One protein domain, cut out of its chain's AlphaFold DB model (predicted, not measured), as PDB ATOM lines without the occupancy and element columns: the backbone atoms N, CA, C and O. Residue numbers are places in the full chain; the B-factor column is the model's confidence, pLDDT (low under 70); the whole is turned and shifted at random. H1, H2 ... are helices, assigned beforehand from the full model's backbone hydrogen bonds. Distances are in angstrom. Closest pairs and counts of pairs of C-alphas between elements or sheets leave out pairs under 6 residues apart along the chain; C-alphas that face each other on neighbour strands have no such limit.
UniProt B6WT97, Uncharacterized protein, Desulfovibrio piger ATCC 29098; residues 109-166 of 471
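AT A GLANCE: This is residues 109 to 166 of the 471 residues of an uncharacterized protein of Desulfovibrio piger ATCC 29098 (UniProt B6WT97). Two helical hairpins, H1 with H2 and H3 with H4, are set side by side, and the contacts among their four helices go round as a ring: H1 on H2, H2 on H4, H4 on H3 and H3 on H1. The helices of each hairpin are somewhat splayed, H1 and H2 at 43 degrees and H3 and H4 at 28 degrees; H1 meets H2 with residues 117 to 121 alone and H3 with residues 113 to 117 alone, and residues 134 to 140 join the end of H2 to the start of H3. The printed part has 58 residues with four named helices, H1, H2, H3 and H4 in chain order, and no named strand; its class is all helix. It is compact, with a radius of gyration of the C-alphas of 10.1 A, and the C-alphas span 26 by 25 by 19 A.

IN THESE COORDINATES: Find C-alpha 109 at (180.949, 151.181, 244.873); there H1 begins, and it runs from residue 109 to residue 123, 21.1 A from first to last C-alpha. Past Phe 124, look for C-alpha 125 at (173.600, 130.864, 251.318), where H2 begins, residues 125 to 133, 12.1 A long. Seven residues later H3 takes residues 141 to 149, 12.4 A long. H4 takes residues 153 to 166, is 20.4 A long, and ends at C-alpha 166, at (175.316, 140.145, 228.117).

HOW THE PARTS SIT: Start at H1, which touches H2 with residues 117 to 121 alone; their closest C-alphas, those of Ala 121 and Tyr 128, are 5.5 A apart. These two form a helical hairpin, running opposite ways at a steep tilt of 43 degrees. With residues 113 to 117 alone H1 touches H3, the same way at a shallow tilt of 21 degrees, and the closest C-alphas, those of Arg 116 and Tyr 144, are 6.7 A apart. Go on to H2, which touches H4, the same way at a shallow tilt of 7 degrees; their closest C-alphas, those of Leu 131 and Ile 157, are 7.0 A apart. H3 and H4 form the second helical hairpin, opposite ways at a shallow tilt of 28 degrees; H4 touches H3 with residues 153 to 157 alone, and the closest C-alphas, those of Leu 147 and Arg 153, are 5.2 A apart. H1 and H4 are apart, and so are H2 and H3. The helix packing is mostly aligned, with 3 of the 4 touching pairs at a shallow tilt. Along the backbone, every O i to N i+4 pair is within hydrogen-bond range in H2, H3 and H4, and 9 of 11 are in H1.

THE WHOLE: Look at Lys 122 and Arg 166 for the two C-alphas farthest apart, 28.5 A. The printed part has no cut and no long link: H1 to H2 and H3 to H4 are tight, and H2 to H3, with 7 residues between them, is short. The mean pLDDT of the printed part is 77.5; confidence is low, under 70, at residues 109 to 115, at residue 141 and at residues 164 to 166.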
ATOM      1  N   GLU A 109     182.129 151.900 245.366       50.62
ATOM      2  CA  GLU A 109     180.949 151.181 244.873       50.62
ATOM      3  C   GLU A 109     181.188 149.659 244.836       50.62
ATOM      4  O   GLU A 109     180.478 148.904 245.505       50.62
ATOM      5  N   SER A 110     182.297 149.219 244.226       53.47
ATOM      6  CA  SER A 110     182.715 147.806 244.128       53.47
ATOM      7  C   SER A 110     182.884 147.102 245.488       53.47
ATOM      8  O   SER A 110     182.429 145.975 245.685       53.47
ATOM      9  N   ARG A 111     183.451 147.773 246.496       49.78
ATOM     10  CA  ARG A 111     183.625 147.241 247.860       49.78
ATOM     11  C   ARG A 111     182.319 147.187 248.640       49.78
ATOM     12  O   ARG A 111     182.125 146.283 249.457       49.78
ATOM     13  N   SER A 112     181.435 148.162 248.436       54.69
ATOM     14  CA  SER A 112     180.101 148.140 249.040       54.69
ATOM     15  C   SER A 112     179.296 146.962 248.495       54.69
ATOM     16  O   SER A 112     178.630 146.268 249.263       54.69
ATOM     17  N   ASP A 113     179.428 146.702 247.199       67.88
ATOM     18  CA  ASP A 113     178.764 145.613 246.496       67.88
ATOM     19  C   ASP A 113     179.349 144.247 246.864       67.88
ATOM     20  O   ASP A 113     178.598 143.320 247.175       67.88
ATOM     21  N   ALA A 114     180.675 144.138 246.964       64.75
ATOM     22  CA  ALA A 114     181.346 142.960 247.509       64.75
ATOM     23  C   ALA A 114     180.918 142.694 248.963       64.75
ATOM     24  O   ALA A 114     180.603 141.566 249.326       64.75
ATOM     25  N   SER A 115     180.798 143.738 249.792       63.66
ATOM     26  CA  SER A 115     180.329 143.604 251.180       63.66
ATOM     27  C   SER A 115     178.874 143.132 251.266       63.66
ATOM     28  O   SER A 115     178.526 142.376 252.177       63.66
ATOM     29  N   ARG A 116     178.002 143.573 250.348       76.44
ATOM     30  CA  ARG A 116     176.614 143.090 250.251       76.44
ATOM     31  C   ARG A 116     176.578 141.627 249.826       76.44
ATOM     32  O   ARG A 116     175.886 140.850 250.482       76.44
ATOM     33  N   LEU A 117     177.391 141.240 248.842       79.12
ATOM     34  CA  LEU A 117     177.558 139.845 248.436       79.12
ATOM     35  C   LEU A 117     178.066 138.978 249.605       79.12
ATOM     36  O   LEU A 117     177.445 137.970 249.929       79.12
ATOM     37  N   SER A 118     179.096 139.400 250.346       73.00
ATOM     38  CA  SER A 118     179.580 138.665 251.530       73.00
ATOM     39  C   SER A 118     178.539 138.564 252.651       73.00
ATOM     40  O   SER A 118     178.512 137.581 253.391       73.00
ATOM     41  N   ARG A 119     177.653 139.560 252.803       77.19
ATOM     42  CA  ARG A 119     176.519 139.461 253.740       77.19
ATOM     43  C   ARG A 119     175.504 138.408 253.298       77.19
ATOM     44  O   ARG A 119     174.889 137.797 254.172       77.19
ATOM     45  N   MET A 120     175.335 138.170 251.995       78.94
ATOM     46  CA  MET A 120     174.438 137.121 251.499       78.94
ATOM     47  C   MET A 120     174.885 135.732 251.943       78.94
ATOM     48  O   MET A 120     174.027 134.958 252.333       78.94
ATOM     49  N   ALA A 121     176.188 135.456 252.050       78.12
ATOM     50  CA  ALA A 121     176.683 134.164 252.544       78.12
ATOM     51  C   ALA A 121     176.105 133.759 253.920       78.12
ATOM     52  O   ALA A 121     176.007 132.576 254.229       78.12
ATOM     53  N   LYS A 122     175.708 134.737 254.750       71.62
ATOM     54  CA  LYS A 122     175.106 134.500 256.074       71.62
ATOM     55  C   LYS A 122     173.579 134.449 256.065       71.62
ATOM     56  O   LYS A 122     172.999 133.826 256.944       71.62
ATOM     57  N   VAL A 123     172.937 135.176 255.153       76.94
ATOM     58  CA  VAL A 123     171.477 135.388 255.161       76.94
ATOM     59  C   VAL A 123     170.779 134.519 254.113       76.94
ATOM     60  O   VAL A 123     169.674 134.050 254.357       76.94
ATOM     61  N   PHE A 124     171.440 134.294 252.976       82.75
ATOM     62  CA  PHE A 124     170.945 133.651 251.757       82.75
ATOM     63  C   PHE A 124     172.069 132.797 251.117       82.75
ATOM     64  O   PHE A 124     172.706 133.236 250.153       82.75
ATOM     65  N   PRO A 125     172.411 131.630 251.704       83.62
ATOM     66  CA  PRO A 125     173.600 130.864 251.318       83.62
ATOM     67  C   PRO A 125     173.530 130.284 249.901       83.62
ATOM     68  O   PRO A 125     174.513 130.367 249.168       83.62
ATOM     69  N   ASP A 126     172.374 129.755 249.496       86.38
ATOM     70  CA  ASP A 126     172.192 129.133 248.178       86.38
ATOM     71  C   ASP A 126     172.234 130.193 247.068       86.38
ATOM     72  O   ASP A 126     172.898 130.029 246.044       86.38
ATOM     73  N   GLU A 127     171.590 131.336 247.315       86.56
ATOM     74  CA  GLU A 127     171.615 132.516 246.450       86.56
ATOM     75  C   GLU A 127     173.041 133.049 246.255       86.56
ATOM     76  O   GLU A 127     173.442 133.421 245.151       86.56
ATOM     77  N   TYR A 128     173.815 133.095 247.341       85.88
ATOM     78  CA  TYR A 128     175.208 133.524 247.321       85.88
ATOM     79  C   TYR A 128     176.071 132.596 246.458       85.88
ATOM     80  O   TYR A 128     176.830 133.083 245.620       85.88
ATOM     81  N   GLN A 129     175.926 131.276 246.613       87.00
ATOM     82  CA  GLN A 129     176.678 130.304 245.811       87.00
ATOM     83  C   GLN A 129     176.352 130.417 244.318       87.00
ATOM     84  O   GLN A 129     177.258 130.344 243.492       87.00
ATOM     85  N   ALA A 130     175.088 130.665 243.960       87.00
ATOM     86  CA  ALA A 130     174.687 130.864 242.566       87.00
ATOM     87  C   ALA A 130     175.342 132.108 241.934       87.00
ATOM     88  O   ALA A 130     175.805 132.054 240.795       87.00
ATOM     89  N   LEU A 131     175.424 133.218 242.676       85.50
ATOM     90  CA  LEU A 131     176.073 134.448 242.207       85.50
ATOM     91  C   LEU A 131     177.595 134.280 242.075       85.50
ATOM     92  O   LEU A 131     178.164 134.649 241.048       85.50
ATOM     93  N   VAL A 132     178.250 133.674 243.072       84.88
ATOM     94  CA  VAL A 132     179.701 133.413 243.038       84.88
ATOM     95  C   VAL A 132     180.059 132.417 241.935       84.88
ATOM     96  O   VAL A 132     181.010 132.651 241.192       84.88
ATOM     97  N   GLY A 133     179.271 131.351 241.765       82.81
ATOM     98  CA  GLY A 133     179.443 130.374 240.687       82.81
ATOM     99  C   GLY A 133     179.258 130.971 239.288       82.81
ATOM    100  O   GLY A 133     179.846 130.483 238.329       82.81
ATOM    101  N   ALA A 134     178.503 132.066 239.175       82.25
ATOM    102  CA  ALA A 134     178.368 132.849 237.950       82.25
ATOM    103  C   ALA A 134     179.472 133.912 237.762       82.25
ATOM    104  O   ALA A 134     179.407 134.693 236.813       82.25
ATOM    105  N   GLY A 135     180.470 133.972 238.651       79.38
ATOM    106  CA  GLY A 135     181.589 134.917 238.583       79.38
ATOM    107  C   GLY A 135     181.268 136.333 239.077       79.38
ATOM    108  O   GLY A 135     182.079 137.244 238.901       79.38
ATOM    109  N   ILE A 136     180.109 136.544 239.707       79.62
ATOM    110  CA  ILE A 136     179.698 137.855 240.220       79.62
ATOM    111  C   ILE A 136     180.461 138.148 241.513       79.62
ATOM    112  O   ILE A 136     180.363 137.408 242.491       79.62
ATOM    113  N   ARG A 137     181.218 139.253 241.529       76.69
ATOM    114  CA  ARG A 137     182.063 139.658 242.672       76.69
ATOM    115  C   ARG A 137     181.455 140.744 243.568       76.69
ATOM    116  O   ARG A 137     182.057 141.106 244.575       76.69
ATOM    117  N   GLY A 138     180.260 141.237 243.248       80.44
ATOM    118  CA  GLY A 138     179.539 142.215 244.060       80.44
ATOM    119  C   GLY A 138     178.061 142.301 243.687       80.44
ATOM    120  O   GLY A 138     177.689 141.998 242.558       80.44
ATOM    121  N   VAL A 139     177.220 142.688 244.647       77.62
ATOM    122  CA  VAL A 139     175.775 142.884 244.451       77.62
ATOM    123  C   VAL A 139     175.418 144.327 244.763       77.62
ATOM    124  O   VAL A 139     175.681 144.800 245.873       77.62
ATOM    125  N   SER A 140     174.776 145.006 243.810       75.31
ATOM    126  CA  SER A 140     174.368 146.402 243.968       75.31
ATOM    127  C   SER A 140     173.411 146.586 245.151       75.31
ATOM    128  O   SER A 140     172.748 145.652 245.615       75.31
ATOM    129  N   LYS A 141     173.287 147.816 245.664       66.44
ATOM    130  CA  LYS A 141     172.319 148.128 246.734       66.44
ATOM    131  C   LYS A 141     170.885 147.757 246.341       66.44
ATOM    132  O   LYS A 141     170.186 147.133 247.134       66.44
ATOM    133  N   ARG A 142     170.479 148.132 245.126       76.81
ATOM    134  CA  ARG A 142     169.137 147.891 244.581       76.81
ATOM    135  C   ARG A 142     168.840 146.397 244.500       76.81
ATOM    136  O   ARG A 142     167.774 145.958 244.915       76.81
ATOM    137  N   ASP A 143     169.802 145.639 243.998       80.12
ATOM    138  CA  ASP A 143     169.709 144.192 243.840       80.12
ATOM    139  C   ASP A 143     169.658 143.475 245.188       80.12
ATOM    140  O   ASP A 143     168.823 142.602 245.410       80.12
ATOM    141  N   TYR A 144     170.489 143.907 246.136       79.75
ATOM    142  CA  TYR A 144     170.482 143.390 247.499       79.75
ATOM    143  C   TYR A 144     169.155 143.667 248.227       79.75
ATOM    144  O   TYR A 144     168.644 142.806 248.945       79.75
ATOM    145  N   GLU A 145     168.575 144.855 248.043       78.44
ATOM    146  CA  GLU A 145     167.257 145.201 248.587       78.44
ATOM    147  C   GLU A 145     166.146 144.383 247.918       78.44
ATOM    148  O   GLU A 145     165.326 143.797 248.625       78.44
ATOM    149  N   ALA A 146     166.176 144.240 246.590       82.25
ATOM    150  CA  ALA A 146     165.233 143.411 245.846       82.25
ATOM    151  C   ALA A 146     165.283 141.939 246.281       82.25
ATOM    152  O   ALA A 146     164.234 141.312 246.405       82.25
ATOM    153  N   LEU A 147     166.465 141.396 246.586       83.31
ATOM    154  CA  LEU A 147     166.618 140.048 247.147       83.31
ATOM    155  C   LEU A 147     166.037 139.914 248.559       83.31
ATOM    156  O   LEU A 147     165.642 138.822 248.961       83.31
ATOM    157  N   ARG A 148     165.982 141.006 249.326       80.81
ATOM    158  CA  ARG A 148     165.437 141.013 250.688       80.81
ATOM    159  C   ARG A 148     163.917 141.175 250.716       80.81
ATOM    160  O   ARG A 148     163.293 140.706 251.664       80.81
ATOM    161  N   THR A 149     163.337 141.850 249.727       81.19
ATOM    162  CA  THR A 149     161.899 142.165 249.685       81.19
ATOM    163  C   THR A 149     161.091 141.291 248.729       81.19
ATOM    164  O   THR A 149     159.875 141.221 248.874       81.19
ATOM    165  N   SER A 150     161.720 140.654 247.738       83.44
ATOM    166  CA  SER A 150     161.007 139.862 246.727       83.44
ATOM    167  C   SER A 150     160.573 138.491 247.247       83.44
ATOM    168  O   SER A 150     161.355 137.787 247.883       83.44
ATOM    169  N   ASN A 151     159.353 138.079 246.881       80.19
ATOM    170  CA  ASN A 151     158.863 136.710 247.093       80.19
ATOM    171  C   ASN A 151     159.574 135.681 246.198       80.19
ATOM    172  O   ASN A 151     159.718 134.531 246.600       80.19
ATOM    173  N   ASP A 152     160.039 136.091 245.012       84.62
ATOM    174  CA  ASP A 152     160.852 135.267 244.114       84.62
ATOM    175  C   ASP A 152     162.261 135.862 243.988       84.62
ATOM    176  O   ASP A 152     162.538 136.744 243.173       84.62
ATOM    177  N   ARG A 153     163.157 135.390 244.854       81.75
ATOM    178  CA  ARG A 153     164.557 135.832 244.905       81.75
ATOM    179  C   ARG A 153     165.366 135.290 243.725       81.75
ATOM    180  O   ARG A 153     166.342 135.916 243.318       81.75
ATOM    181  N   TRP A 154     164.948 134.165 243.145       87.75
ATOM    182  CA  TRP A 154     165.669 133.502 242.062       87.75
ATOM    183  C   TRP A 154     165.513 134.249 240.736       87.75
ATOM    184  O   TRP A 154     166.486 134.382 239.998       87.75
ATOM    185  N   ALA A 155     164.345 134.846 240.479       86.12
ATOM    186  CA  ALA A 155     164.142 135.730 239.329       86.12
ATOM    187  C   ALA A 155     165.095 136.944 239.330       86.12
ATOM    188  O   ALA A 155     165.586 137.365 238.278       86.12
ATOM    189  N   VAL A 156     165.385 137.486 240.516       85.12
ATOM    190  CA  VAL A 156     166.300 138.621 240.709       85.12
ATOM    191  C   VAL A 156     167.753 138.198 240.442       85.12
ATOM    192  O   VAL A 156     168.466 138.883 239.710       85.12
ATOM    193  N   ILE A 157     168.167 137.026 240.934       86.94
ATOM    194  CA  ILE A 157     169.496 136.434 240.672       86.94
ATOM    195  C   ILE A 157     169.683 136.106 239.194       86.94
ATOM    196  O   ILE A 157     170.696 136.469 238.602       86.94
ATOM    197  N   ASP A 158     168.701 135.463 238.568       86.19
ATOM    198  CA  ASP A 158     168.755 135.119 237.148       86.19
ATOM    199  C   ASP A 158     168.782 136.382 236.267       86.19
ATOM    200  O   ASP A 158     169.414 136.415 235.210       86.19
ATOM    201  N   GLY A 159     168.151 137.470 236.719       84.19
ATOM    202  CA  GLY A 159     168.317 138.804 236.138       84.19
ATOM    203  C   GLY A 159     169.769 139.295 236.180       84.19
ATOM    204  O   GLY A 159     170.300 139.689 235.140       84.19
ATOM    205  N   MET A 160     170.431 139.211 237.341       83.69
ATOM    206  CA  MET A 160     171.840 139.608 237.503       83.69
ATOM    207  C   MET A 160     172.782 138.758 236.647       83.69
ATOM    208  O   MET A 160     173.594 139.298 235.898       83.69
ATOM    209  N   ILE A 161     172.631 137.432 236.684       85.69
ATOM    210  CA  ILE A 161     173.476 136.498 235.929       85.69
ATOM    211  C   ILE A 161     173.319 136.717 234.415       85.69
ATOM    212  O   ILE A 161     174.306 136.706 233.673       85.69
ATOM    213  N   ARG A 162     172.090 136.937 233.927       84.31
ATOM    214  CA  ARG A 162     171.839 137.270 232.511       84.31
ATOM    215  C   ARG A 162     172.342 138.660 232.130       84.31
ATOM    216  O   ARG A 162     172.662 138.882 230.964       84.31
ATOM    217  N   GLY A 163     172.383 139.597 233.075       73.94
ATOM    218  CA  GLY A 163     173.011 140.906 232.899       73.94
ATOM    219  C   GLY A 163     174.517 140.779 232.676       73.94
ATOM    220  O   GLY A 163     175.022 141.256 231.664       73.94
ATOM    221  N   CYS A 164     175.213 140.041 233.546       66.75
ATOM    222  CA  CYS A 164     176.654 139.807 233.429       66.75
ATOM    223  C   CYS A 164     177.037 139.069 232.137       66.75
ATOM    224  O   CYS A 164     177.978 139.476 231.462       66.75
ATOM    225  N   ARG A 165     176.271 138.044 231.733       67.38
ATOM    226  CA  ARG A 165     176.507 137.320 230.467       67.38
ATOM    227  C   ARG A 165     176.292 138.156 229.204       67.38
ATOM    228  O   ARG A 165     176.829 137.804 228.169       67.38
ATOM    229  N   ARG A 166     175.509 139.237 229.262       57.53
ATOM    230  CA  ARG A 166     175.316 140.145 228.117       57.53
ATOM    231  C   ARG A 166     176.382 141.236 228.025       57.53
ATOM    232  O   ARG A 166     176.581 141.770 226.942       57.53
TER     233      ARG A 166